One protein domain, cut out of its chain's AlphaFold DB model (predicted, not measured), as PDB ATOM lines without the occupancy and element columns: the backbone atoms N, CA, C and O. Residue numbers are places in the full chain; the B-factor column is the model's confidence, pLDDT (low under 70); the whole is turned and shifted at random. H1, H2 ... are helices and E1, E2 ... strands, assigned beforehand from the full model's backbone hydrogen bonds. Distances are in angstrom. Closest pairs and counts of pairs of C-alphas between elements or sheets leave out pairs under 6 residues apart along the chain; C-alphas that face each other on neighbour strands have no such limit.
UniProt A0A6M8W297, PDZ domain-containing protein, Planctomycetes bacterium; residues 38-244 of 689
ATOM      1  N   ASP A  38     231.302 225.855 416.757       91.19
ATOM      2  CA  ASP A  38     232.134 224.648 416.849       91.19
ATOM      3  C   ASP A  38     231.394 223.383 416.362       91.19
ATOM      4  O   ASP A  38     232.014 222.481 415.797       91.19
ATOM      5  N   ALA A  39     230.069 223.294 416.542       93.06
ATOM      6  CA  ALA A  39     229.288 222.135 416.110       93.06
ATOM      7  C   ALA A  39     229.149 222.072 414.581       93.06
ATOM      8  O   ALA A  39     229.250 220.989 414.000       93.06
ATOM      9  N   ALA A  40     228.955 223.216 413.929       93.00
ATOM     10  CA  ALA A  40     228.891 223.336 412.480       93.00
ATOM     11  C   ALA A  40     230.260 223.091 411.824       93.00
ATOM     12  O   ALA A  40     230.327 222.396 410.807       93.00
ATOM     13  N   LEU A  41     231.352 223.575 412.431       93.06
ATOM     14  CA  LEU A  41     232.718 223.257 411.996       93.06
ATOM     15  C   LEU A  41     232.984 221.746 412.059       93.06
ATOM     16  O   LEU A  41     233.452 221.146 411.088       93.06
ATOM     17  N   ILE A  42     232.625 221.111 413.181       94.25
ATOM     18  CA  ILE A  42     232.753 219.662 413.361       94.25
ATOM     19  C   ILE A  42     231.902 218.894 412.340       94.25
ATOM     20  O   ILE A  42     232.406 217.938 411.753       94.25
ATOM     21  N   ASP A  43     230.645 219.287 412.100       93.81
ATOM     22  CA  ASP A  43     229.781 218.633 411.102       93.81
ATOM     23  C   ASP A  43     230.418 218.671 409.712       93.81
ATOM     24  O   ASP A  43     230.487 217.639 409.039       93.81
ATOM     25  N   ARG A  44     230.953 219.831 409.314       93.69
ATOM     26  CA  ARG A  44     231.616 220.017 408.021       93.69
ATOM     27  C   ARG A  44     232.831 219.100 407.883       93.69
ATOM     28  O   ARG A  44     232.875 218.311 406.941       93.69
ATOM     29  N   VAL A  45     233.756 219.114 408.845       93.69
ATOM     30  CA  VAL A  45     234.952 218.250 408.809       93.69
ATOM     31  C   VAL A  45     234.592 216.766 408.911       93.69
ATOM     32  O   VAL A  45     235.234 215.929 408.279       93.69
ATOM     33  N   SER A  46     233.526 216.404 409.635       93.50
ATOM     34  CA  SER A  46     233.114 215.003 409.803       93.50
ATOM     35  C   SER A  46     232.784 214.292 408.484       93.50
ATOM     36  O   SER A  46     232.891 213.063 408.400       93.50
ATOM     37  N   ARG A  47     232.435 215.044 407.429       94.25
ATOM     38  CA  ARG A  47     232.182 214.529 406.069       94.25
ATOM     39  C   ARG A  47     233.447 214.016 405.391       94.25
ATOM     40  O   ARG A  47     233.350 213.159 404.513       94.25
ATOM     41  N   SER A  48     234.607 214.459 405.859       95.56
ATOM     42  CA  SER A  48     235.931 214.051 405.394       95.56
ATOM     43  C   SER A  48     236.636 213.106 406.367       95.56
ATOM     44  O   SER A  48     237.798 212.778 406.159       95.56
ATOM     45  N   VAL A  49     235.967 212.651 407.430       94.38
ATOM     46  CA  VAL A  49     236.560 211.761 408.437       94.38
ATOM     47  C   VAL A  49     236.134 210.313 408.203       94.38
ATOM     48  O   VAL A  49     234.958 210.010 407.982       94.38
ATOM     49  N   VAL A  50     237.099 209.400 408.295       95.00
ATOM     50  CA  VAL A  50     236.916 207.946 408.210       95.00
ATOM     51  C   VAL A  50     237.614 207.243 409.373       95.00
ATOM     52  O   VAL A  50     238.424 207.840 410.081       95.00
ATOM     53  N   MET A  51     237.297 205.963 409.578       93.56
ATOM     54  CA  MET A  51     237.984 205.133 410.565       93.56
ATOM     55  C   MET A  51     238.979 204.205 409.873       93.56
ATOM     56  O   MET A  51     238.595 203.455 408.979       93.56
ATOM     57  N   VAL A  52     240.233 204.221 410.300       94.69
ATOM     58  CA  VAL A  52     241.288 203.324 409.829       94.69
ATOM     59  C   VAL A  52     241.438 202.180 410.829       94.69
ATOM     60  O   VAL A  52     241.655 202.399 412.013       94.69
ATOM     61  N   GLU A  53     241.298 200.945 410.356       94.06
ATOM     62  CA  GLU A  53     241.415 199.714 411.135       94.06
ATOM     63  C   GLU A  53     242.732 199.001 410.771       94.06
ATOM     64  O   GLU A  53     242.888 198.497 409.654       94.06
ATOM     65  N   HIS A  54     243.659 198.908 411.726       93.06
ATOM     66  CA  HIS A  54     244.880 198.105 411.619       93.06
ATOM     67  C   HIS A  54     244.659 196.746 412.286       93.06
ATOM     68  O   HIS A  54     244.399 196.660 413.486       93.06
ATOM     69  N   THR A  55     244.740 195.663 411.511       93.81
ATOM     70  CA  THR A  55     244.717 194.300 412.067       93.81
ATOM     71  C   THR A  55     246.149 193.808 412.232       93.81
ATOM     72  O   THR A  55     246.909 193.795 411.261       93.81
ATOM     73  N   PHE A  56     246.497 193.387 413.446       92.25
ATOM     74  CA  PHE A  56     247.821 192.862 413.765       92.25
ATOM     75  C   PHE A  56     247.825 191.338 413.869       92.25
ATOM     76  O   PHE A  56     246.792 190.717 414.116       92.25
ATOM     77  N   ARG A  57     249.008 190.739 413.730       93.31
ATOM     78  CA  ARG A  57     249.244 189.298 413.875       93.31
ATOM     79  C   ARG A  57     250.498 189.013 414.693       93.31
ATOM     80  O   ARG A  57     251.382 189.859 414.794       93.31
ATOM     81  N   TYR A  58     250.595 187.786 415.201       92.12
ATOM     82  CA  TYR A  58     251.868 187.241 415.669       92.12
ATOM     83  C   TYR A  58     252.797 186.969 414.481       92.12
ATOM     84  O   TYR A  58     252.351 186.488 413.436       92.12
ATOM     85  N   ASP A  59     254.093 187.200 414.668       88.75
ATOM     86  CA  ASP A  59     255.147 186.761 413.754       88.75
ATOM     87  C   ASP A  59     256.167 185.933 414.535       88.75
ATOM     88  O   ASP A  59     256.668 186.365 415.567       88.75
ATOM     89  N   LYS A  60     256.436 184.701 414.083       86.69
ATOM     90  CA  LYS A  60     257.354 183.753 414.753       86.69
ATOM     91  C   LYS A  60     257.084 183.545 416.259       86.69
ATOM     92  O   LYS A  60     258.000 183.264 417.023       86.69
ATOM     93  N   GLY A  61     255.822 183.641 416.679       83.06
ATOM     94  CA  GLY A  61     255.418 183.505 418.086       83.06
ATOM     95  C   GLY A  61     255.613 184.770 418.930       83.06
ATOM     96  O   GLY A  61     255.289 184.752 420.113       83.06
ATOM     97  N   GLU A  62     256.082 185.864 418.332       83.25
ATOM     98  CA  GLU A  62     256.205 187.182 418.955       83.25
ATOM     99  C   GLU A  62     254.992 188.045 418.586       83.25
ATOM    100  O   GLU A  62     254.517 188.015 417.448       83.25
ATOM    101  N   ALA A  63     254.467 188.800 419.551       82.38
ATOM    102  CA  ALA A  63     253.521 189.878 419.275       82.38
ATOM    103  C   ALA A  63     254.299 191.158 418.918       82.38
ATOM    104  O   ALA A  63     255.444 191.300 419.355       82.38
ATOM    105  N   PRO A  64     253.692 192.107 418.185       80.75
ATOM    106  CA  PRO A  64     254.227 193.462 418.116       80.75
ATOM    107  C   PRO A  64     254.403 194.019 419.533       80.75
ATOM    108  O   PRO A  64     253.473 193.984 420.346       80.75
ATOM    109  N   GLU A  65     255.616 194.478 419.834       68.38
ATOM    110  CA  GLU A  65     255.969 195.011 421.152       68.38
ATOM    111  C   GLU A  65     255.109 196.222 421.479       68.38
ATOM    112  O   GLU A  65     254.958 197.057 420.602       68.38
ATOM    113  N   PRO A  66     254.568 196.366 422.698       57.94
ATOM    114  CA  PRO A  66     253.771 197.536 423.038       57.94
ATOM    115  C   PRO A  66     254.536 198.823 422.727       57.94
ATOM    116  O   PRO A  66     255.739 198.914 422.980       57.94
ATOM    117  N   GLU A  67     253.821 199.823 422.207       52.66
ATOM    118  CA  GLU A  67     254.389 201.156 422.051       52.66
ATOM    119  C   GLU A  67     254.968 201.603 423.407       52.66
ATOM    120  O   GLU A  67     254.272 201.535 424.430       52.66
ATOM    121  N   PRO A  68     256.255 201.970 423.461       51.16
ATOM    122  CA  PRO A  68     256.897 202.217 424.731       51.16
ATOM    123  C   PRO A  68     256.302 203.403 425.488       51.16
ATOM    124  O   PRO A  68     255.878 204.395 424.896       51.16
ATOM    125  N   ALA A  69     256.354 203.337 426.822       38.12
ATOM    126  CA  ALA A  69     256.017 204.461 427.688       38.12
ATOM    127  C   ALA A  69     256.899 205.672 427.334       38.12
ATOM    128  O   ALA A  69     258.084 205.696 427.650       38.12
ATOM    129  N   GLY A  70     256.323 206.662 426.652       45.09
ATOM    130  CA  GLY A  70     257.059 207.833 426.171       45.09
ATOM    131  C   GLY A  70     256.791 208.180 424.710       45.09
ATOM    132  O   GLY A  70     256.861 209.357 424.376       45.09
ATOM    133  N   MET A  71     256.382 207.226 423.873       49.88
ATOM    134  CA  MET A  71     255.830 207.555 422.558       49.88
ATOM    135  C   MET A  71     254.417 208.114 422.764       49.88
ATOM    136  O   MET A  71     253.547 207.471 423.347       49.88
ATOM    137  N   ALA A  72     254.203 209.364 422.366       51.09
ATOM    138  CA  ALA A  72     252.920 210.045 422.503       51.09
ATOM    139  C   ALA A  72     251.906 209.627 421.419       51.09
ATOM    140  O   ALA A  72     250.796 210.146 421.414       51.09
ATOM    141  N   TYR A  73     252.261 208.710 420.510       59.00
ATOM    142  CA  TYR A  73     251.614 208.577 419.204       59.00
ATOM    143  C   TYR A  73     250.493 207.539 419.118       59.00
ATOM    144  O   TYR A  73     249.501 207.755 418.414       59.00
ATOM    145  N   ARG A  74     250.554 206.436 419.867       59.88
ATOM    146  CA  ARG A  74     249.405 205.524 420.023       59.88
ATOM    147  C   ARG A  74     248.372 206.054 421.005       59.88
ATOM    148  O   ARG A  74     247.185 205.797 420.835       59.88
ATOM    149  N   GLY A  75     248.813 206.834 421.992       59.06
ATOM    150  CA  GLY A  75     247.942 207.541 422.935       59.06
ATOM    151  C   GLY A  75     247.462 208.923 422.469       59.06
ATOM    152  O   GLY A  75     246.652 209.526 423.172       59.06
ATOM    153  N   ALA A  76     247.940 209.430 421.324       62.47
ATOM    154  CA  ALA A  76     247.601 210.765 420.805       62.47
ATOM    155  C   ALA A  76     246.081 210.962 420.701       62.47
ATOM    156  O   ALA A  76     245.520 211.967 421.133       62.47
ATOM    157  N   GLU A  77     245.399 209.917 420.238       70.12
ATOM    158  CA  GLU A  77     243.960 209.908 420.015       70.12
ATOM    159  C   GLU A  77     243.150 209.582 421.284       70.12
ATOM    160  O   GLU A  77     241.931 209.505 421.206       70.12
ATOM    161  N   GLY A  78     243.761 209.422 422.467       69.31
ATOM    162  CA  GLY A  78     243.061 209.193 423.742       69.31
ATOM    163  C   GLY A  78     243.257 207.800 424.356       69.31
ATOM    164  O   GLY A  78     244.377 207.295 424.412       69.31
ATOM    165  N   ASP A  79     242.186 207.206 424.904       64.88
ATOM    166  CA  ASP A  79     242.263 205.919 425.619       64.88
ATOM    167  C   ASP A  79     242.732 204.786 424.683       64.88
ATOM    168  O   ASP A  79     242.120 204.539 423.639       64.88
ATOM    169  N   MET A  80     243.766 204.039 425.089       67.56
ATOM    170  CA  MET A  80     244.237 202.861 424.350       67.56
ATOM    171  C   MET A  80     243.371 201.622 424.634       67.56
ATOM    172  O   MET A  80     243.032 201.338 425.780       67.56
ATOM    173  N   ASP A  81     243.097 200.811 423.606       61.28
ATOM    174  CA  ASP A  81     242.351 199.534 423.696       61.28
ATOM    175  C   ASP A  81     243.142 198.372 424.358       61.28
ATOM    176  O   ASP A  81     242.807 197.197 424.192       61.28
ATOM    177  N   GLY A  82     244.194 198.679 425.119       63.66
ATOM    178  CA  GLY A  82     245.199 197.717 425.587       63.66
ATOM    179  C   GLY A  82     246.436 197.671 424.682       63.66
ATOM    180  O   GLY A  82     246.577 198.465 423.751       63.66
ATOM    181  N   ASP A  83     247.379 196.772 424.959       75.38
ATOM    182  CA  ASP A  83     248.536 196.542 424.084       75.38
ATOM    183  C   ASP A  83     248.155 195.779 422.800       75.38
ATOM    184  O   ASP A  83     247.053 195.235 422.673       75.38
ATOM    185  N   TRP A  84     249.045 195.761 421.803       81.12
ATOM    186  CA  TRP A  84     248.764 195.069 420.543       81.12
ATOM    187  C   TRP A  84     248.587 193.553 420.734       81.12
ATOM    188  O   TRP A  84     247.756 192.949 420.059       81.12
ATOM    189  N   ALA A  85     249.277 192.937 421.699       83.19
ATOM    190  CA  ALA A  85     249.068 191.533 422.061       83.19
ATOM    191  C   ALA A  85     247.629 191.268 422.550       83.19
ATOM    192  O   ALA A  85     246.997 190.282 422.150       83.19
ATOM    193  N   SER A  86     247.077 192.179 423.355       84.31
ATOM    194  CA  SER A  86     245.690 192.135 423.817       84.31
ATOM    195  C   SER A  86     244.717 192.274 422.652       84.31
ATOM    196  O   SER A  86     243.779 191.486 422.561       84.31
ATOM    197  N   LEU A  87     244.963 193.200 421.721       86.31
ATOM    198  CA  LEU A  87     244.137 193.357 420.519       86.31
ATOM    199  C   LEU A  87     244.103 192.084 419.666       86.31
ATOM    200  O   LEU A  87     243.020 191.644 419.280       86.31
ATOM    201  N   ILE A  88     245.258 191.446 419.453       88.88
ATOM    202  CA  ILE A  88     245.342 190.180 418.713       88.88
ATOM    203  C   ILE A  88     244.553 189.082 419.435       88.88
ATOM    204  O   ILE A  88     243.751 188.393 418.811       88.88
ATOM    205  N   SER A  89     244.734 188.929 420.751       88.38
ATOM    206  CA  SER A  89     244.024 187.895 421.525       88.38
ATOM    207  C   SER A  89     242.508 188.114 421.609       88.38
ATOM    208  O   SER A  89     241.760 187.153 421.772       88.38
ATOM    209  N   GLN A  90     242.052 189.363 421.480       89.12
ATOM    210  CA  GLN A  90     240.638 189.730 421.413       89.12
ATOM    211  C   GLN A  90     240.076 189.706 419.983       89.12
ATOM    212  O   GLN A  90     238.897 190.007 419.809       89.12
ATOM    213  N   GLU A  91     240.895 189.392 418.971       89.69
ATOM    214  CA  GLU A  91     240.531 189.450 417.548       89.69
ATOM    215  C   GLU A  91     240.000 190.834 417.120       89.69
ATOM    216  O   GLU A  91     239.069 190.964 416.319       89.69
ATOM    217  N   ARG A  92     240.585 191.901 417.678       89.12
ATOM    218  CA  ARG A  92     240.197 193.292 417.418       89.12
ATOM    219  C   ARG A  92     241.258 194.018 416.604       89.12
ATOM    220  O   ARG A  92     242.455 193.816 416.788       89.12
ATOM    221  N   ALA A  93     240.797 194.901 415.723       89.00
ATOM    222  CA  ALA A  93     241.659 195.866 415.058       89.00
ATOM    223  C   ALA A  93     241.911 197.072 415.970       89.00
ATOM    224  O   ALA A  93     241.047 197.446 416.768       89.00
ATOM    225  N   GLU A  94     243.074 197.694 415.812       88.00
ATOM    226  CA  GLU A  94     243.309 199.037 416.322       88.00
ATOM    227  C   GLU A  94     242.622 200.044 415.407       88.00
ATOM    228  O   GLU A  94     242.789 200.013 414.188       88.00
ATOM    229  N   GLU A  95     241.820 200.910 416.009       89.12
ATOM    230  CA  GLU A  95     241.093 201.963 415.316       89.12
ATOM    231  C   GLU A  95     241.868 203.279 415.436       89.12
ATOM    232  O   GLU A  95     242.297 203.625 416.537       89.12
ATOM    233  N   ARG A  96     242.004 204.007 414.326       89.12
ATOM    234  CA  ARG A  96     242.578 205.357 414.243       89.12
ATOM    235  C   ARG A  96     241.738 206.252 413.342       89.12
ATOM    236  O   ARG A  96     241.078 205.771 412.421       89.12
ATOM    237  N   MET A  97     241.774 207.554 413.570       91.19
ATOM    238  CA  MET A  97     241.122 208.527 412.709       91.19
ATOM    239  C   MET A  97     241.899 208.715 411.403       91.19
ATOM    240  O   MET A  97     243.130 208.759 411.382       91.19
ATOM    241  N   GLY A  98     241.168 208.836 410.296       94.44
ATOM    242  CA  GLY A  98     241.722 209.219 409.002       94.44
ATOM    243  C   GLY A  98     240.981 210.408 408.400       94.44
ATOM    244  O   GLY A  98     239.759 210.508 408.527       94.44
ATOM    245  N   PHE A  99     241.718 211.272 407.708       95.75
ATOM    246  CA  PHE A  99     241.194 212.413 406.965       95.75
ATOM    247  C   PHE A  99     241.277 212.143 405.463       95.75
ATOM    248  O   PHE A  99     242.335 211.821 404.926       95.75
ATOM    249  N   VAL A 100     240.149 212.250 404.772       96.19
ATOM    250  CA  VAL A 100     240.041 212.048 403.328       96.19
ATOM    251  C   VAL A 100     240.549 213.303 402.629       96.19
ATOM    252  O   VAL A 100     239.944 214.364 402.753       96.19
ATOM    253  N   ILE A 101     241.644 213.181 401.881       95.12
ATOM    254  CA  ILE A 101     242.244 214.299 401.130       95.12
ATOM    255  C   ILE A 101     242.092 214.133 399.613       95.12
ATOM    256  O   ILE A 101     242.235 215.089 398.859       95.12
ATOM    257  N   ALA A 102     241.752 212.926 399.155       94.06
ATOM    258  CA  ALA A 102     241.260 212.655 397.806       94.06
ATOM    259  C   ALA A 102     240.309 211.444 397.846       94.06
ATOM    260  O   ALA A 102     240.310 210.710 398.837       94.06
ATOM    261  N   PRO A 103     239.515 211.172 396.792       93.81
ATOM    262  CA  PRO A 103     238.561 210.061 396.799       93.81
ATOM    263  C   PRO A 103     239.176 208.695 397.143       93.81
ATOM    264  O   PRO A 103     238.504 207.858 397.735       93.81
ATOM    265  N   ASP A 104     240.438 208.453 396.793       95.38
ATOM    266  CA  ASP A 104     241.182 207.220 397.068       95.38
ATOM    267  C   ASP A 104     242.381 207.417 398.015       95.38
ATOM    268  O   ASP A 104     243.190 206.496 398.148       95.38
ATOM    269  N   LEU A 105     242.493 208.578 398.675       96.12
ATOM    270  CA  LEU A 105     243.613 208.923 399.556       96.12
ATOM    271  C   LEU A 105     243.145 209.373 400.941       96.12
ATOM    272  O   LEU A 105     242.345 210.302 401.080       96.12
ATOM    273  N   VAL A 106     243.705 208.735 401.967       97.25
ATOM    274  CA  VAL A 106     243.409 209.007 403.379       97.25
ATOM    275  C   VAL A 106     244.705 209.282 404.132       97.25
ATOM    276  O   VAL A 106     245.624 208.470 404.094       97.25
ATOM    277  N   LEU A 107     244.760 210.403 404.841       96.81
ATOM    278  CA  LEU A 107     245.840 210.777 405.747       96.81
ATOM    279  C   LEU A 107     245.537 210.253 407.158       96.81
ATOM    280  O   LEU A 107     244.435 210.467 407.664       96.81
ATOM    281  N   THR A 108     246.478 209.561 407.800       94.50
ATOM    282  CA  THR A 108     246.316 209.033 409.168       94.50
ATOM    283  C   THR A 108     247.666 208.913 409.877       94.50
ATOM    284  O   THR A 108     248.709 209.049 409.245       94.50
ATOM    285  N   VAL A 109     247.651 208.669 411.187       90.31
ATOM    286  CA  VAL A 109     248.858 208.524 412.016       90.31
ATOM    287  C   VAL A 109     249.587 207.222 411.673       90.31
ATOM    288  O   VAL A 109     248.938 206.178 411.543       90.31
ATOM    289  N   ASP A 110     250.922 207.251 411.575       88.50
ATOM    290  CA  ASP A 110     251.711 206.013 411.477       88.50
ATOM    291  C   ASP A 110     251.644 205.263 412.822       88.50
ATOM    292  O   ASP A 110     251.996 205.829 413.863       88.50
ATOM    293  N   PRO A 111     251.222 203.986 412.861       83.50
ATOM    294  CA  PRO A 111     251.325 203.189 414.079       83.50
ATOM    295  C   PRO A 111     252.776 202.925 414.527       83.50
ATOM    296  O   PRO A 111     252.959 202.438 415.641       83.50
ATOM    297  N   LEU A 112     253.787 203.215 413.692       84.38
ATOM    298  CA  LEU A 112     255.221 202.993 413.937       84.38
ATOM    299  C   LEU A 112     255.543 201.524 414.283       84.38
ATOM    300  O   LEU A 112     256.446 201.203 415.063       84.38
ATOM    301  N   VAL A 113     254.782 200.610 413.670       84.50
ATOM    302  CA  VAL A 113     254.892 199.156 413.836       84.50
ATOM    303  C   VAL A 113     255.626 198.543 412.656       84.50
ATOM    304  O   VAL A 113     255.326 198.829 411.496       84.50
ATOM    305  N   HIS A 114     256.524 197.603 412.943       88.00
ATOM    306  CA  HIS A 114     257.155 196.802 411.904       88.00
ATOM    307  C   HIS A 114     256.103 196.039 411.082       88.00
ATOM    308  O   HIS A 114     255.331 195.236 411.611       88.00
ATOM    309  N   GLY A 115     256.159 196.185 409.754       88.94
ATOM    310  CA  GLY A 115     255.213 195.559 408.822       88.94
ATOM    311  C   GLY A 115     255.033 194.035 408.941       88.94
ATOM    312  O   GLY A 115     253.996 193.523 408.529       88.94
ATOM    313  N   ARG A 116     255.964 193.286 409.564       90.56
ATOM    314  CA  ARG A 116     255.806 191.839 409.817       90.56
ATOM    315  C   ARG A 116     254.568 191.528 410.660       90.56
ATOM    316  O   ARG A 116     253.944 190.484 410.457       90.56
ATOM    317  N   PHE A 117     254.182 192.463 411.528       92.00
ATOM    318  CA  PHE A 117     253.037 192.349 412.422       92.00
ATOM    319  C   PHE A 117     251.740 192.921 411.851       92.00
ATOM    320  O   PHE A 117     250.687 192.660 412.422       92.00
ATOM    321  N   ILE A 118     251.778 193.673 410.747       92.06
ATOM    322  CA  ILE A 118     250.572 194.216 410.115       92.06
ATOM    323  C   ILE A 118     250.013 193.155 409.163       92.06
ATOM    324  O   ILE A 118     250.644 192.780 408.177       92.06
ATOM    325  N   GLU A 119     248.823 192.643 409.468       94.88
ATOM    326  CA  GLU A 119     248.133 191.678 408.610       94.88
ATOM    327  C   GLU A 119     247.383 192.382 407.476       94.88
ATOM    328  O   GLU A 119     247.453 191.955 406.324       94.88
ATOM    329  N   ARG A 120     246.660 193.459 407.804       96.19
ATOM    330  CA  ARG A 120     245.896 194.263 406.844       96.19
ATOM    331  C   ARG A 120     245.556 195.642 407.401       96.19
ATOM    332  O   ARG A 120     245.413 195.807 408.615       96.19
ATOM    333  N   ILE A 121     245.326 196.579 406.486       97.56
ATOM    334  CA  ILE A 121     244.810 197.920 406.760       97.56
ATOM    335  C   ILE A 121     243.480 198.069 406.022       97.56
ATOM    336  O   ILE A 121     243.367 197.734 404.838       97.56
ATOM    337  N   VAL A 122     242.453 198.527 406.732       97.50
ATOM    338  CA  VAL A 122     241.106 198.717 406.190       97.50
ATOM    339  C   VAL A 122     240.610 200.105 406.552       97.50
ATOM    340  O   VAL A 122     240.707 200.516 407.699       97.50
ATOM    341  N   VAL A 123     240.009 200.805 405.597       96.75
ATOM    342  CA  VAL A 123     239.256 202.028 405.868       96.75
ATOM    343  C   VAL A 123     237.774 201.693 405.956       96.75
ATOM    344  O   VAL A 123     237.183 201.120 405.034       96.75
ATOM    345  N   ARG A 124     237.181 202.019 407.104       93.19
ATOM    346  CA  ARG A 124     235.765 201.854 407.412       93.19
ATOM    347  C   ARG A 124     235.035 203.177 407.225       93.19
ATOM    348  O   ARG A 124     235.328 204.168 407.894       93.19
ATOM    349  N   ASP A 125     234.013 203.139 406.381       85.12
ATOM    350  CA  ASP A 125     233.097 204.251 406.145       85.12
ATOM    351  C   ASP A 125     231.655 203.739 406.068       85.12
ATOM    352  O   ASP A 125     231.329 202.923 405.210       85.12
ATOM    353  N   SER A 126     230.783 204.213 406.963       78.75
ATOM    354  CA  SER A 126     229.330 203.971 406.894       78.75
ATOM    355  C   SER A 126     228.939 202.486 406.743       78.75
ATOM    356  O   SER A 126     227.966 202.141 406.080       78.75
ATOM    357  N   GLY A 127     229.720 201.586 407.356       78.06
ATOM    358  CA  GLY A 127     229.535 200.130 407.290       78.06
ATOM    359  C   GLY A 127     230.256 199.429 406.131       78.06
ATOM    360  O   GLY A 127     230.356 198.202 406.137       78.06
ATOM    361  N   MET A 128     230.809 200.171 405.169       87.56
ATOM    362  CA  MET A 128     231.712 199.636 404.150       87.56
ATOM    363  C   MET A 128     233.125 199.475 404.708       87.56
ATOM    364  O   MET A 128     233.565 200.250 405.556       87.56
ATOM    365  N   ARG A 129     233.839 198.468 404.203       94.19
ATOM    366  CA  ARG A 129     235.244 198.189 404.508       94.19
ATOM    367  C   ARG A 129     236.022 198.112 403.205       94.19
ATOM    368  O   ARG A 129     235.727 197.258 402.369       94.19
ATOM    369  N   ILE A 130     236.983 199.010 403.033       96.44
ATOM    370  CA  ILE A 130     237.800 199.130 401.827       96.44
ATOM    371  C   ILE A 130     239.245 198.816 402.209       96.44
ATOM    372  O   ILE A 130     239.748 199.355 403.190       96.44
ATOM    373  N   GLY A 131     239.896 197.918 401.469       97.62
ATOM    374  CA  GLY A 131     241.313 197.624 401.675       97.62
ATOM    375  C   GLY A 131     242.173 198.844 401.356       97.62
ATOM    376  O   GLY A 131     241.848 199.623 400.455       97.62
ATOM    377  N   ALA A 132     243.240 199.026 402.123       97.94
ATOM    378  CA  ALA A 132     244.171 200.126 401.954       97.94
ATOM    379  C   ALA A 132     245.615 199.642 402.085       97.94
ATOM    380  O   ALA A 132     245.901 198.629 402.728       97.94
ATOM    381  N   ARG A 133     246.531 200.398 401.487       97.12
ATOM    382  CA  ARG A 133     247.977 200.204 401.603       97.12
ATOM    383  C   ARG A 133     248.655 201.542 401.837       97.12
ATOM    384  O   ARG A 133     248.156 202.566 401.374       97.12
ATOM    385  N   VAL A 134     249.788 201.526 402.529       97.12
ATOM    386  CA  VAL A 134     250.612 202.728 402.670       97.12
ATOM    387  C   VAL A 134     251.164 203.100 401.297       97.12
ATOM    388  O   VAL A 134     251.751 202.267 400.609       97.12
ATOM    389  N   GLU A 135     250.922 204.338 400.892       97.44
ATOM    390  CA  GLU A 135     251.441 204.948 399.673       97.44
ATOM    391  C   GLU A 135     252.752 205.681 399.958       97.44
ATOM    392  O   GLU A 135     253.711 205.555 399.196       97.44
ATOM    393  N   ALA A 136     252.787 206.440 401.056       97.31
ATOM    394  CA  ALA A 136     253.930 207.246 401.448       97.31
ATOM    395  C   ALA A 136     253.935 207.565 402.951       97.31
ATOM    396  O   ALA A 136     252.896 207.521 403.614       97.31
ATOM    397  N   TYR A 137     255.114 207.918 403.449       96.12
ATOM    398  CA  TYR A 137     255.409 208.356 404.811       96.12
ATOM    399  C   TYR A 137     255.833 209.822 404.759       96.12
ATOM    400  O   TYR A 137     256.667 210.172 403.918       96.12
ATOM    401  N   ALA A 138     255.256 210.677 405.601       94.75
ATOM    402  CA  ALA A 138     255.686 212.072 405.675       94.75
ATOM    403  C   ALA A 138     257.121 212.136 406.224       94.75
ATOM    404  O   ALA A 138     257.525 211.253 406.977       94.75
ATOM    405  N   VAL A 139     257.921 213.134 405.857       93.12
ATOM    406  CA  VAL A 139     259.286 213.262 406.401       93.12
ATOM    407  C   VAL A 139     259.255 213.888 407.797       93.12
ATOM    408  O   VAL A 139     259.783 213.282 408.722       93.12
ATOM    409  N   HIS A 140     258.524 214.990 407.967       88.69
ATOM    410  CA  HIS A 140     258.571 215.843 409.167       88.69
ATOM    411  C   HIS A 140     257.346 215.717 410.094       88.69
ATOM    412  O   HIS A 140     257.180 216.498 411.014       88.69
ATOM    413  N   GLU A 141     256.446 214.767 409.826       87.44
ATOM    414  CA  GLU A 141     255.159 214.640 410.524       87.44
ATOM    415  C   GLU A 141     254.861 213.170 410.811       87.44
ATOM    416  O   GLU A 141     255.134 212.304 409.967       87.44
ATOM    417  N   ASN A 142     254.232 212.846 411.945       87.88
ATOM    418  CA  ASN A 142     253.816 211.466 412.213       87.88
ATOM    419  C   ASN A 142     252.555 211.048 411.435       87.88
ATOM    420  O   ASN A 142     251.518 210.698 412.004       87.88
ATOM    421  N   ALA A 143     252.666 211.058 410.111       92.00
ATOM    422  CA  ALA A 143     251.594 210.753 409.192       92.00
ATOM    423  C   ALA A 143     252.022 209.769 408.098       92.00
ATOM    424  O   ALA A 143     253.134 209.810 407.562       92.00
ATOM    425  N   VAL A 144     251.070 208.926 407.709       95.31
ATOM    426  CA  VAL A 144     251.117 208.099 406.507       95.31
ATOM    427  C   VAL A 144     249.962 208.450 405.586       95.31
ATOM    428  O   VAL A 144     248.832 208.710 406.013       95.31
ATOM    429  N   LEU A 145     250.250 208.403 404.292       97.31
ATOM    430  CA  LEU A 145     249.250 208.490 403.247       97.31
ATOM    431  C   LEU A 145     248.825 207.077 402.855       97.31
ATOM    432  O   LEU A 145     249.646 206.272 402.418       97.31
ATOM    433  N   LEU A 146     247.542 206.768 402.994       98.06
ATOM    434  CA  LEU A 146     246.963 205.491 402.599       98.06
ATOM    435  C   LEU A 146     246.279 205.612 401.242       98.06
ATOM    436  O   LEU A 146     245.408 206.463 401.058       98.06
ATOM    437  N   ARG A 147     246.609 204.699 400.326       97.88
ATOM    438  CA  ARG A 147     245.877 204.513 399.072       97.88
ATOM    439  C   ARG A 147     244.854 203.401 399.214       97.88
ATOM    440  O   ARG A 147     245.186 202.278 399.603       97.88
ATOM    441  N   LEU A 148     243.616 203.714 398.860       97.69
ATOM    442  CA  LEU A 148     242.502 202.778 398.900       97.69
ATOM    443  C   LEU A 148     242.461 201.911 397.640       97.69
ATOM    444  O   LEU A 148     242.748 202.364 396.534       97.69
ATOM    445  N   ASP A 149     242.021 200.663 397.784       96.88
ATOM    446  CA  ASP A 149     241.798 199.765 396.644       96.88
ATOM    447  C   ASP A 149     240.642 200.234 395.748       96.88
ATOM    448  O   ASP A 149     240.552 199.856 394.577       96.88
ATOM    449  N   LYS A 150     239.725 201.027 396.313       93.94
ATOM    450  CA  LYS A 150     238.576 201.631 395.633       93.94
ATOM    451  C   LYS A 150     238.311 203.023 396.211       93.94
ATOM    452  O   LYS A 150     238.436 203.182 397.425       93.94
ATOM    453  N   PRO A 151     237.886 203.997 395.391       93.06
ATOM    454  CA  PRO A 151     237.551 205.324 395.886       93.06
ATOM    455  C   PRO A 151     236.315 205.294 396.796       93.06
ATOM    456  O   PRO A 151     235.379 204.511 396.582       93.06
ATOM    457  N   LEU A 152     236.305 206.179 397.788       90.62
ATOM    458  CA  LEU A 152     235.155 206.498 398.624       90.62
ATOM    459  C   LEU A 152     234.077 207.188 397.781       90.62
ATOM    460  O   LEU A 152     234.374 208.003 396.911       90.62
ATOM    461  N   GLN A 153     232.813 206.844 398.032       81.50
ATOM    462  CA  GLN A 153     231.679 207.342 397.240       81.50
ATOM    463  C   GLN A 153     230.900 208.466 397.928       81.50
ATOM    464  O   GLN A 153     230.250 209.254 397.248       81.50
ATOM    465  N   PHE A 154     230.934 208.519 399.261       82.62
ATOM    466  CA  PHE A 154     230.055 209.374 400.068       82.62
ATOM    467  C   PHE A 154     230.818 210.353 400.966       82.62
ATOM    468  O   PHE A 154     230.215 210.983 401.829       82.62
ATOM    469  N   ARG A 155     232.138 210.450 400.789       89.44
ATOM    470  CA  ARG A 155     233.006 211.341 401.560       89.44
ATOM    471  C   ARG A 155     233.458 212.502 400.696       89.44
ATOM    472  O   ARG A 155     233.743 212.316 399.515       89.44
ATOM    473  N   GLU A 156     233.513 213.674 401.309       93.00
ATOM    474  CA  GLU A 156     233.984 214.905 400.684       93.00
ATOM    475  C   GLU A 156     235.476 215.037 401.007       93.00
ATOM    476  O   GLU A 156     235.818 215.110 402.186       93.00
ATOM    477  N   PRO A 157     236.389 214.990 400.023       95.12
ATOM    478  CA  PRO A 157     237.797 215.268 400.280       95.12
ATOM    479  C   PRO A 157     238.002 216.689 400.809       95.12
ATOM    480  O   PRO A 157     237.316 217.612 400.374       95.12
ATOM    481  N   LEU A 158     238.949 216.865 401.728       95.69
ATOM    482  CA  LEU A 158     239.330 218.183 402.229       95.69
ATOM    483  C   LEU A 158     239.994 219.008 401.124       95.69
ATOM    484  O   LEU A 158     240.959 218.566 400.499       95.69
ATOM    485  N   GLU A 159     239.505 220.229 400.939       94.62
ATOM    486  CA  GLU A 159     240.137 221.250 400.110       94.62
ATOM    487  C   GLU A 159     240.853 222.245 401.025       94.62
ATOM    488  O   GLU A 159     240.249 222.769 401.962       94.62
ATOM    489  N   PHE A 160     242.148 222.454 400.771       95.75
ATOM    490  CA  PHE A 160     243.016 223.275 401.611       95.75
ATOM    491  C   PHE A 160     243.230 224.656 400.992       95.75
ATOM    492  O   PHE A 160     243.657 224.750 399.840       95.75
ATOM    493  N   ASP A 161     242.994 225.700 401.779       95.38
ATOM    494  CA  ASP A 161     243.258 227.095 401.439       95.38
ATOM    495  C   ASP A 161     244.326 227.668 402.383       95.38
ATOM    496  O   ASP A 161     244.064 227.966 403.548       95.38
ATOM    497  N   ALA A 162     245.556 227.801 401.878       93.62
ATOM    498  CA  ALA A 162     246.680 228.337 402.648       93.62
ATOM    499  C   ALA A 162     246.566 229.853 402.896       93.62
ATOM    500  O   ALA A 162     247.180 230.369 403.834       93.62
ATOM    501  N   ASP A 163     245.782 230.557 402.075       93.94
ATOM    502  CA  ASP A 163     245.599 232.007 402.154       93.94
ATOM    503  C   ASP A 163     244.474 232.394 403.128       93.94
ATOM    504  O   ASP A 163     244.285 233.579 403.415       93.94
ATOM    505  N   ALA A 164     243.757 231.410 403.680       89.69
ATOM    506  CA  ALA A 164     242.713 231.635 404.667       89.69
ATOM    507  C   ALA A 164     243.249 232.380 405.906       89.69
ATOM    508  O   ALA A 164     244.331 232.094 406.449       89.69
ATOM    509  N   GLU A 165     242.458 233.349 406.363       87.06
ATOM    510  CA  GLU A 165     242.726 234.152 407.552       87.06
ATOM    511  C   GLU A 165     241.989 233.580 408.773       87.06
ATOM    512  O   GLU A 165     240.948 232.936 408.653       87.06
ATOM    513  N   GLY A 166     242.567 233.786 409.959       82.38
ATOM    514  CA  GLY A 166     242.000 233.296 411.216       82.38
ATOM    515  C   GLY A 166     240.718 234.035 411.637       82.38
ATOM    516  O   GLY A 166     240.339 235.029 411.014       82.38
ATOM    517  N   PRO A 167     240.070 233.602 412.733       87.88
ATOM    518  CA  PRO A 167     240.581 232.665 413.738       87.88
ATOM    519  C   PRO A 167     240.622 231.206 413.260       87.88
ATOM    520  O   PRO A 167     239.779 230.778 412.474       87.88
ATOM    521  N   PHE A 168     241.600 230.437 413.756       92.56
ATOM    522  CA  PHE A 168     241.772 229.026 413.397       92.56
ATOM    523  C   PHE A 168     241.325 228.074 414.508       92.56
ATOM    524  O   PHE A 168     241.558 228.301 415.704       92.56
ATOM    525  N   LYS A 169     240.735 226.949 414.096       93.62
ATOM    526  CA  LYS A 169     240.337 225.842 414.969       93.62
ATOM    527  C   LYS A 169     240.984 224.544 414.494       93.62
ATOM    528  O   LYS A 169     240.851 224.172 413.336       93.62
ATOM    529  N   ALA A 170     241.644 223.821 415.389       93.56
ATOM    530  CA  ALA A 170     242.081 222.451 415.156       93.56
ATOM    531  C   ALA A 170     240.921 221.491 415.449       93.56
ATOM    532  O   ALA A 170     240.428 221.434 416.579       93.56
ATOM    533  N   ILE A 171     240.483 220.747 414.433       94.94
ATOM    534  CA  ILE A 171     239.472 219.698 414.560       94.94
ATOM    535  C   ILE A 171     240.176 218.352 414.703       94.94
ATOM    536  O   ILE A 171     240.824 217.876 413.770       94.94
ATOM    537  N   ALA A 172     240.046 217.742 415.879       90.88
ATOM    538  CA  ALA A 172     240.776 216.535 416.244       90.88
ATOM    539  C   ALA A 172     239.847 215.386 416.630       90.88
ATOM    540  O   ALA A 172     238.815 215.573 417.286       90.88
ATOM    541  N   GLY A 173     240.264 214.178 416.263       86.00
ATOM    542  CA  GLY A 173     239.654 212.942 416.719       86.00
ATOM    543  C   GLY A 173     240.133 212.564 418.097       86.00
ATOM    544  O   GLY A 173     241.333 212.501 418.342       86.00
ATOM    545  N   ARG A 174     239.205 212.248 418.996       83.56
ATOM    546  CA  ARG A 174     239.581 211.682 420.281       83.56
ATOM    547  C   ARG A 174     238.643 210.576 420.707       83.56
ATOM    548  O   ARG A 174     237.447 210.557 420.418       83.56
ATOM    549  N   ARG A 175     239.243 209.618 421.384       80.81
ATOM    550  CA  ARG A 175     238.638 208.397 421.841       80.81
ATOM    551  C   ARG A 175     238.642 208.369 423.354       80.81
ATOM    552  O   ARG A 175     239.647 208.636 424.009       80.81
ATOM    553  N   GLY A 176     237.516 207.960 423.910       77.75
ATOM    554  CA  GLY A 176     237.448 207.546 425.300       77.75
ATOM    555  C   GLY A 176     236.115 206.901 425.624       77.75
ATOM    556  O   GLY A 176     235.153 206.983 424.857       77.75
ATOM    557  N   ASN A 177     236.068 206.152 426.723       75.50
ATOM    558  CA  ASN A 177     234.924 205.281 427.038       75.50
ATOM    559  C   ASN A 177     234.485 204.409 425.834       75.50
ATOM    560  O   ASN A 177     233.290 204.217 425.590       75.50
ATOM    561  N   SER A 178     235.456 203.934 425.043       73.31
ATOM    562  CA  SER A 178     235.247 203.138 423.822       73.31
ATOM    563  C   SER A 178     234.400 203.811 422.730       73.31
ATOM    564  O   SER A 178     233.766 203.124 421.929       73.31
ATOM    565  N   ARG A 179     234.372 205.147 422.682       81.75
ATOM    566  CA  ARG A 179     233.688 205.928 421.642       81.75
ATOM    567  C   ARG A 179     234.611 206.982 421.056       81.75
ATOM    568  O   ARG A 179     235.446 207.528 421.766       81.75
ATOM    569  N   TRP A 180     234.403 207.268 419.778       86.38
ATOM    570  CA  TRP A 180     235.053 208.362 419.068       86.38
ATOM    571  C   TRP A 180     234.198 209.621 419.120       86.38
ATOM    572  O   TRP A 180     232.974 209.556 418.975       86.38
ATOM    573  N   TRP A 181     234.855 210.757 419.293       87.44
ATOM    574  CA  TRP A 181     234.282 212.087 419.178       87.44
ATOM    575  C   TRP A 181     235.240 213.001 418.418       87.44
ATOM    576  O   TRP A 181     236.454 212.798 418.421       87.44
ATOM    577  N   LEU A 182     234.674 214.013 417.771       91.38
ATOM    578  CA  LEU A 182     235.424 215.132 417.219       91.38
ATOM    579  C   LEU A 182     235.361 216.292 418.210       91.38
ATOM    580  O   LEU A 182     234.344 216.483 418.881       91.38
ATOM    581  N   MET A 183     236.450 217.041 418.314       89.81
ATOM    582  CA  MET A 183     236.546 218.238 419.146       89.81
ATOM    583  C   MET A 183     237.101 219.381 418.310       89.81
ATOM    584  O   MET A 183     237.926 219.141 417.432       89.81
ATOM    585  N   ALA A 184     236.667 220.599 418.618       91.56
ATOM    586  CA  ALA A 184     237.230 221.822 418.074       91.56
ATOM    587  C   ALA A 184     238.047 222.527 419.162       91.56
ATOM    588  O   ALA A 184     237.565 222.748 420.273       91.56
ATOM    589  N   ASN A 185     239.288 222.884 418.843       88.94
ATOM    590  CA  ASN A 185     240.212 223.544 419.757       88.94
ATOM    591  C   ASN A 185     240.777 224.803 419.095       88.94
ATOM    592  O   ASN A 185     241.207 224.750 417.951       88.94
ATOM    593  N   GLY A 186     240.792 225.938 419.796       88.12
ATOM    594  CA  GLY A 186     241.455 227.145 419.286       88.12
ATOM    595  C   GLY A 186     242.967 226.955 419.187       88.12
ATOM    596  O   GLY A 186     243.570 226.424 420.118       88.12
ATOM    597  N   VAL A 187     243.567 227.408 418.086       84.81
ATOM    598  CA  VAL A 187     245.028 227.352 417.872       84.81
ATOM    599  C   VAL A 187     245.761 228.372 418.762       84.81
ATOM    600  O   VAL A 187     246.856 228.129 419.266       84.81
ATOM    601  N   ASP A 188     245.113 229.488 419.078       72.75
ATOM    602  CA  ASP A 188     245.760 230.649 419.704       72.75
ATOM    603  C   ASP A 188     245.896 230.535 421.241       72.75
ATOM    604  O   ASP A 188     246.415 231.436 421.902       72.75
ATOM    605  N   GLY A 189     245.412 229.439 421.841       61.00
ATOM    606  CA  GLY A 189     245.213 229.316 423.293       61.00
ATOM    607  C   GLY A 189     246.476 229.061 424.127       61.00
ATOM    608  O   GLY A 189     246.478 229.348 425.327       61.00
ATOM    609  N   SER A 190     247.550 228.541 423.523       62.72
ATOM    610  CA  SER A 190     248.817 228.258 424.217       62.72
ATOM    611  C   SER A 190     250.011 228.207 423.260       62.72
ATOM    612  O   SER A 190     250.176 227.234 422.523       62.72
ATOM    613  N   THR A 191     250.869 229.228 423.311       67.81
ATOM    614  CA  THR A 191     252.183 229.227 422.649       67.81
ATOM    615  C   THR A 191     253.229 228.607 423.568       67.81
ATOM    616  O   THR A 191     253.410 229.058 424.702       67.81
ATOM    617  N   MET A 192     253.942 227.605 423.067       64.19
ATOM    618  CA  MET A 192     255.077 226.975 423.734       64.19
ATOM    619  C   MET A 192     256.386 227.356 423.036       64.19
ATOM    620  O   MET A 192     256.407 227.747 421.869       64.19
ATOM    621  N   ILE A 193     257.485 227.268 423.784       62.34
ATOM    622  CA  ILE A 193     258.850 227.380 423.264       62.34
ATOM    623  C   ILE A 193     259.477 226.001 423.442       62.34
ATOM    624  O   ILE A 193     259.480 225.488 424.567       62.34
ATOM    625  N   GLY A 194     259.987 225.408 422.361       56.19
ATOM    626  CA  GLY A 194     260.614 224.088 422.410       56.19
ATOM    627  C   GLY A 194     261.799 224.071 423.375       56.19
ATOM    628  O   GLY A 194     262.759 224.826 423.210       56.19
ATOM    629  N   MET A 195     261.753 223.212 424.399       48.62
ATOM    630  CA  MET A 195     262.839 223.052 425.377       48.62
ATOM    631  C   MET A 195     263.953 222.132 424.839       48.62
ATOM    632  O   MET A 195     264.308 221.142 425.467       48.62
ATOM    633  N   GLY A 196     264.507 222.464 423.673       46.03
ATOM    634  CA  GLY A 196     265.752 221.884 423.139       46.03
ATOM    635  C   GLY A 196     266.912 222.881 423.158       46.03
ATOM    636  O   GLY A 196     268.076 222.511 423.292       46.03
ATOM    637  N   THR A 197     266.594 224.175 423.138       39.94
ATOM    638  CA  THR A 197     267.564 225.253 423.270       39.94
ATOM    639  C   THR A 197     267.359 225.905 424.633       39.94
ATOM    640  O   THR A 197     266.296 226.426 424.956       39.94
ATOM    641  N   ALA A 198     268.390 225.932 425.475       37.09
ATOM    642  CA  ALA A 198     268.409 226.797 426.658       37.09
ATOM    643  C   ALA A 198     268.504 228.297 426.270       37.09
ATOM    644  O   ALA A 198     269.067 229.100 427.015       37.09
ATOM    645  N   SER A 199     268.004 228.675 425.088       42.38
ATOM    646  CA  SER A 199     268.009 230.023 424.538       42.38
ATOM    647  C   SER A 199     266.568 230.513 424.375       42.38
ATOM    648  O   SER A 199     265.646 229.760 424.076       42.38
ATOM    649  N   ALA A 200     266.360 231.815 424.556       48.75
ATOM    650  CA  ALA A 200     265.071 232.471 424.330       48.75
ATOM    651  C   ALA A 200     264.669 232.549 422.832       48.75
ATOM    652  O   ALA A 200     263.705 233.243 422.496       48.75
ATOM    653  N   GLU A 201     265.417 231.873 421.953       53.91
ATOM    654  CA  GLU A 201     265.332 231.929 420.487       53.91
ATOM    655  C   GLU A 201     264.856 230.609 419.854       53.91
ATOM    656  O   GLU A 201     264.787 230.527 418.633       53.91
ATOM    657  N   GLY A 202     264.515 229.586 420.650       57.88
ATOM    658  CA  GLY A 202     263.977 228.323 420.132       57.88
ATOM    659  C   GLY A 202     262.667 228.482 419.341       57.88
ATOM    660  O   GLY A 202     261.943 229.469 419.547       57.88
ATOM    661  N   PRO A 203     262.340 227.511 418.464       64.56
ATOM    662  CA  PRO A 203     261.125 227.544 417.662       64.56
ATOM    663  C   PRO A 203     259.897 227.630 418.569       64.56
ATOM    664  O   PRO A 203     259.815 227.012 419.639       64.56
ATOM    665  N   ARG A 204     258.959 228.481 418.153       75.25
ATOM    666  CA  ARG A 204     257.710 228.728 418.865       75.25
ATOM    667  C   ARG A 204     256.590 228.072 418.099       75.25
ATOM    668  O   ARG A 204     256.452 228.297 416.900       75.25
ATOM    669  N   TYR A 205     255.761 227.343 418.823       82.12
ATOM    670  CA  TYR A 205     254.631 226.644 418.247       82.12
ATOM    671  C   TYR A 205     253.387 226.817 419.110       82.12
ATOM    672  O   TYR A 205     253.449 226.977 420.334       82.12
ATOM    673  N   HIS A 206     252.239 226.802 418.452       84.81
ATOM    674  CA  HIS A 206     250.947 226.589 419.069       84.81
ATOM    675  C   HIS A 206     250.782 225.099 419.345       84.81
ATOM    676  O   HIS A 206     250.986 224.278 418.454       84.81
ATOM    677  N   VAL A 207     250.409 224.749 420.574       82.62
ATOM    678  CA  VAL A 207     250.058 223.362 420.893       82.62
ATOM    679  C   VAL A 207     248.605 223.131 420.527       82.62
ATOM    680  O   VAL A 207     247.709 223.772 421.081       82.62
ATOM    681  N   VAL A 208     248.378 222.181 419.634       85.81
ATOM    682  CA  VAL A 208     247.044 221.741 419.226       85.81
ATOM    683  C   VAL A 208     246.891 220.254 419.514       85.81
ATOM    684  O   VAL A 208     247.894 219.563 419.622       85.81
ATOM    685  N   PRO A 209     245.673 219.717 419.674       84.06
ATOM    686  CA  PRO A 209     245.497 218.271 419.683       84.06
ATOM    687  C   PRO A 209     245.896 217.672 418.327       84.06
ATOM    688  O   PRO A 209     245.610 218.261 417.284       84.06
ATOM    689  N   TRP A 210     246.491 216.482 418.341       83.44
ATOM    690  CA  TRP A 210     246.872 215.730 417.146       83.44
ATOM    691  C   TRP A 210     246.342 214.289 417.225       83.44
ATOM    692  O   TRP A 210     246.167 213.764 418.330       83.44
ATOM    693  N   PRO A 211     246.077 213.630 416.086       90.12
ATOM    694  CA  PRO A 211     246.055 214.190 414.737       90.12
ATOM    695  C   PRO A 211     244.872 215.154 414.544       90.12
ATOM    696  O   PRO A 211     243.768 214.912 415.044       90.12
ATOM    697  N   SER A 212     245.086 216.246 413.813       92.81
ATOM    698  CA  SER A 212     244.035 217.227 413.531       92.81
ATOM    699  C   SER A 212     244.139 217.858 412.151       92.81
ATOM    700  O   SER A 212     245.189 217.869 411.509       92.81
ATOM    701  N   VAL A 213     243.007 218.399 411.703       96.12
ATOM    702  CA  VAL A 213     242.925 219.316 410.565       96.12
ATOM    703  C   VAL A 213     242.591 220.691 411.110       96.12
ATOM    704  O   VAL A 213     241.648 220.848 411.886       96.12
ATOM    705  N   VAL A 214     243.369 221.686 410.709       95.50
ATOM    706  CA  VAL A 214     243.160 223.078 411.090       95.50
ATOM    707  C   VAL A 214     242.231 223.723 410.075       95.50
ATOM    708  O   VAL A 214     242.460 223.601 408.873       95.50
ATOM    709  N   VAL A 215     241.188 224.395 410.554       95.88
ATOM    710  CA  VAL A 215     240.181 225.073 409.735       95.88
ATOM    711  C   VAL A 215     240.050 226.549 410.098       95.88
ATOM    712  O   VAL A 215     240.356 226.942 411.227       95.88
ATOM    713  N   ASP A 216     239.591 227.355 409.144       93.75
ATOM    714  CA  ASP A 216     239.177 228.744 409.365       93.75
ATOM    715  C   ASP A 216     237.782 228.837 410.022       93.75
ATOM    716  O   ASP A 216     237.139 227.826 410.328       93.75
ATOM    717  N   GLY A 217     237.287 230.063 410.219       89.50
ATOM    718  CA  GLY A 217     235.954 230.318 410.776       89.50
ATOM    719  C   GLY A 217     234.787 229.794 409.927       89.50
ATOM    720  O   GLY A 217     233.686 229.641 410.445       89.50
ATOM    721  N   GLU A 218     235.001 229.472 408.651       90.81
ATOM    722  CA  GLU A 218     233.986 228.897 407.761       90.81
ATOM    723  C   GLU A 218     234.075 227.361 407.695       90.81
ATOM    724  O   GLU A 218     233.202 226.701 407.123       90.81
ATOM    725  N   GLY A 219     235.107 226.757 408.286       90.12
ATOM    726  CA  GLY A 219     235.369 225.322 408.227       90.12
ATOM    727  C   GLY A 219     236.072 224.874 406.943       90.12
ATOM    728  O   GLY A 219     235.989 223.698 406.583       90.12
ATOM    729  N   THR A 220     236.723 225.794 406.230       94.12
ATOM    730  CA  THR A 220     237.660 225.481 405.142       94.12
ATOM    731  C   THR A 220     238.957 224.965 405.750       94.12
ATOM    732  O   THR A 220     239.453 225.547 406.714       94.12
ATOM    733  N   ALA A 221     239.511 223.866 405.228       96.62
ATOM    734  CA  ALA A 221     240.782 223.356 405.734       96.62
ATOM    735  C   ALA A 221     241.920 224.310 405.358       96.62
ATOM    736  O   ALA A 221     241.965 224.826 404.249       96.62
ATOM    737  N   VAL A 222     242.848 224.528 406.280       96.31
ATOM    738  CA  VAL A 222     243.995 225.436 406.119       96.31
ATOM    739  C   VAL A 222     245.303 224.661 406.216       96.31
ATOM    740  O   VAL A 222     246.254 224.958 405.502       96.31
ATOM    741  N   GLY A 223     245.341 223.629 407.059       95.62
ATOM    742  CA  GLY A 223     246.493 222.748 407.241       95.62
ATOM    743  C   GLY A 223     246.134 221.507 408.051       95.62
ATOM    744  O   GLY A 223     244.973 221.302 408.414       95.62
ATOM    745  N   ALA A 224     247.121 220.668 408.338       95.19
ATOM    746  CA  ALA A 224     246.974 219.494 409.197       95.19
ATOM    747  C   ALA A 224     248.174 219.386 410.147       95.19
ATOM    748  O   ALA A 224     249.226 219.929 409.836       95.19
ATOM    749  N   CYS A 225     248.003 218.707 411.282       91.50
ATOM    750  CA  CYS A 225     249.035 218.550 412.313       91.50
ATOM    751  C   CYS A 225     249.002 217.134 412.889       91.50
ATOM    752  O   CYS A 225     247.938 216.652 413.303       91.50
ATOM    753  N   PHE A 226     250.154 216.462 412.894       89.56
ATOM    754  CA  PHE A 226     250.299 215.072 413.331       89.56
ATOM    755  C   PHE A 226     251.385 214.877 414.404       89.56
ATOM    756  O   PHE A 226     251.488 213.779 414.958       89.56
ATOM    757  N   ASP A 227     252.111 215.934 414.753       80.12
ATOM    758  CA  ASP A 227     253.151 216.009 415.786       80.12
ATOM    759  C   ASP A 227     252.702 216.759 417.066       80.12
ATOM    760  O   ASP A 227     253.198 216.506 418.164       80.12
ATOM    761  N   GLY A 228     251.690 217.625 416.954       82.06
ATOM    762  CA  GLY A 228     251.140 218.430 418.044       82.06
ATOM    763  C   GLY A 228     251.621 219.873 418.128       82.06
ATOM    764  O   GLY A 228     251.206 220.588 419.053       82.06
ATOM    765  N   GLY A 229     252.463 220.310 417.192       84.38
ATOM    766  CA  GLY A 229     253.001 221.660 417.118       84.38
ATOM    767  C   GLY A 229     252.636 222.344 415.805       84.38
ATOM    768  O   GLY A 229     252.805 221.797 414.730       84.38
ATOM    769  N   LEU A 230     252.152 223.582 415.875       87.75
ATOM    770  CA  LEU A 230     252.000 224.442 414.699       87.75
ATOM    771  C   LEU A 230     252.912 225.652 414.840       87.75
ATOM    772  O   LEU A 230     252.716 226.451 415.758       87.75
ATOM    773  N   GLU A 231     253.889 225.822 413.953       86.06
ATOM    774  CA  GLU A 231     254.798 226.973 414.008       86.06
ATOM    775  C   GLU A 231     254.032 228.308 413.972       86.06
ATOM    776  O   GLU A 231     253.067 228.500 413.227       86.06
ATOM    777  N   VAL A 232     254.453 229.260 414.811       85.75
ATOM    778  CA  VAL A 232     253.761 230.558 414.955       85.75
ATOM    779  C   VAL A 232     253.849 231.446 413.710       85.75
ATOM    780  O   VAL A 232     253.117 232.428 413.612       85.75
ATOM    781  N   ASP A 233     254.768 231.155 412.789       85.88
ATOM    782  CA  ASP A 233     254.955 231.911 411.549       85.88
ATOM    783  C   ASP A 233     254.001 231.474 410.423       85.88
ATOM    784  O   ASP A 233     253.911 232.157 409.400       85.88
ATOM    785  N   GLY A 234     253.238 230.395 410.634       86.38
ATOM    786  CA  GLY A 234     252.260 229.885 409.681       86.38
ATOM    787  C   GLY A 234     252.830 228.960 408.604       86.38
ATOM    788  O   GLY A 234     252.110 228.680 407.648       86.38
ATOM    789  N   SER A 235     254.070 228.475 408.735       88.69
ATOM    790  CA  SER A 235     254.690 227.523 407.792       88.69
ATOM    791  C   SER A 235     253.872 226.237 407.577       88.69
ATOM    792  O   SER A 235     253.917 225.641 406.504       88.69
ATOM    793  N   TRP A 236     253.070 225.849 408.572       90.44
ATOM    794  CA  TRP A 236     252.182 224.684 408.564       90.44
ATOM    795  C   TRP A 236     250.974 224.808 407.623       90.44
ATOM    796  O   TRP A 236     250.269 223.822 407.384       90.44
ATOM    797  N   LYS A 237     250.675 226.011 407.111       94.00
ATOM    798  CA  LYS A 237     249.540 226.225 406.206       94.00
ATOM    799  C   LYS A 237     249.801 225.589 404.843       94.00
ATOM    800  O   LYS A 237     250.848 225.782 404.231       94.00
ATOM    801  N   GLY A 238     248.794 224.908 404.316       93.94
ATOM    802  CA  GLY A 238     248.831 224.274 403.008       93.94
ATOM    803  C   GLY A 238     248.255 222.868 403.012       93.94
ATOM    804  O   GLY A 238     247.872 222.303 404.034       93.94
ATOM    805  N   SER A 239     248.178 222.289 401.817       93.94
ATOM    806  CA  SER A 239     247.734 220.908 401.667       93.94
ATOM    807  C   SER A 239     248.839 219.933 402.085       93.94
ATOM    808  O   SER A 239     249.964 220.073 401.598       93.94
ATOM    809  N   PRO A 240     248.516 218.858 402.831       94.00
ATOM    810  CA  PRO A 240     249.432 217.743 403.070       94.00
ATOM    811  C   PRO A 240     249.979 217.096 401.789       94.00
ATOM    812  O   PRO A 240     251.021 216.450 401.809       94.00
ATOM    813  N   ALA A 241     249.323 217.289 400.638       89.19
ATOM    814  CA  ALA A 241     249.852 216.855 399.345       89.19
ATOM    815  C   ALA A 241     251.172 217.554 398.953       89.19
ATOM    816  O   ALA A 241     251.898 217.032 398.109       89.19
ATOM    817  N   GLY A 242     251.466 218.722 399.536       90.81
ATOM    818  CA  GLY A 242     252.704 219.474 399.334       90.81
ATOM    819  C   GLY A 242     253.817 219.158 400.333       90.81
ATOM    820  O   GLY A 242     254.890 219.738 400.204       90.81
ATOM    821  N   TRP A 243     253.581 218.279 401.315       94.50
ATOM    822  CA  TRP A 243     254.620 217.850 402.253       94.50
ATOM    823  C   TRP A 243     255.732 217.065 401.558       94.50
ATOM    824  O   TRP A 243     255.553 216.514 400.469       94.50
ATOM    825  N   ASP A 244     256.871 216.953 402.235       95.56
ATOM    826  CA  ASP A 244     257.912 216.024 401.837       95.56
ATOM    827  C   ASP A 244     257.490 214.591 402.178       95.56
ATOM    828  O   ASP A 244     257.182 214.251 403.323       95.56
TER     829      ASP A 244
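Overview. This is residues 38 to 244 of the 689 residues of the protein "PDZ domain-containing protein" of Planctomycetes bacterium (UniProt A0A6M8W297). A closed barrel of six strands, E1 to E6, stands next to a strongly twisted sheet of four strands, E8, E7, E11 and E12, which has H1 across one face. A small sheet, E9, E10 and E13, lies farther from the barrel, and short H2 packs on E1 and E2 of the barrel. The printed part has 207 residues, with the order H1 E1 H2 E2 to E13; it is mostly strand, with under half of the residues in named elements, and the neighbour strands are antiparallel. It is compact, with a radius of gyration of the C-alphas of 17.2 A and spans of 50 by 46 by 34 A.

Along the chain. H1 is residues 38 to 46, 12.0 A long, from C-alpha 38 at (232.134, 224.648, 416.849). E1 is residues 49 to 56, 22.6 A; H2 is 84 to 89; E2 is 94 to 102, 23.1 A; E3 is 105 to 109. E4 is 118 to 125, 20.5 A; E5 is 128 to 138, 27.1 A; E6 is 143 to 148, its last C-alpha at (242.502, 202.778, 398.900). E7 is 169 to 176, 21.2 A; E8 is 179 to 186, 22.7 A; E9 is 191 to 193; E10 is 204 to 207; E11 is 212 to 215; E12 is 221 to 225. E13 is 229 to 231, ending at (254.798, 226.973, 414.008).

Arrangement. Round the barrel run E1, E2, E3, E6, E5, E4 and back to E1. N and O pairs within hydrogen-bond range include N 52 and O 96, 2.8 A, for E1 and E2; N 99 and O 107, 2.8 A, for E2 and E3; N 146 and O 106, 2.8 A, for E3 and E6; and N 53 and O 122, 2.8 A, for E1 and E4. E4, E5 and E6 form a meander, each strand the antiparallel neighbour of the one before, with N 123 and O 130 at 2.8 A and N 135 and O 145 at 2.8 A; with E3, its first strand beside E6, they make a Greek key. E2 bends by 51 degrees at residue 97, and the closest C-alphas of E2 and E7 are those of Met 97 and Gly 173, 6.1 A. H2 is on the barrel; its closest C-alphas to E1 are Ile 88 and Phe 56, 6.1 A. In the four-stranded sheet, N 174 and O 181 are 2.9 A apart, N 171 and O 213 2.8 A, and N 214 and O 223 2.8 A. H1 is on this sheet at a height of 8.2 A, over E7 and across the strands, at 79 degrees to E7 on the local plane. In the small sheet, N 192 and O 205 are 2.8 A apart, and N 206 and O 230 2.8 A. In H1 and H2 every O i to N i+4 pair is within hydrogen-bond range.

Size, cuts and confidence. The C-alphas of Gly 61 and Glu 165, the two farthest apart, are 53.3 A apart. The printed part has no cut. The links E1 to H2 and E6 to E7 are long, with 27 and 20 residues. Mean pLDDT of the printed part is 85.0; residues 65 to 76, 78 to 82 and 189 to 203 are under 70.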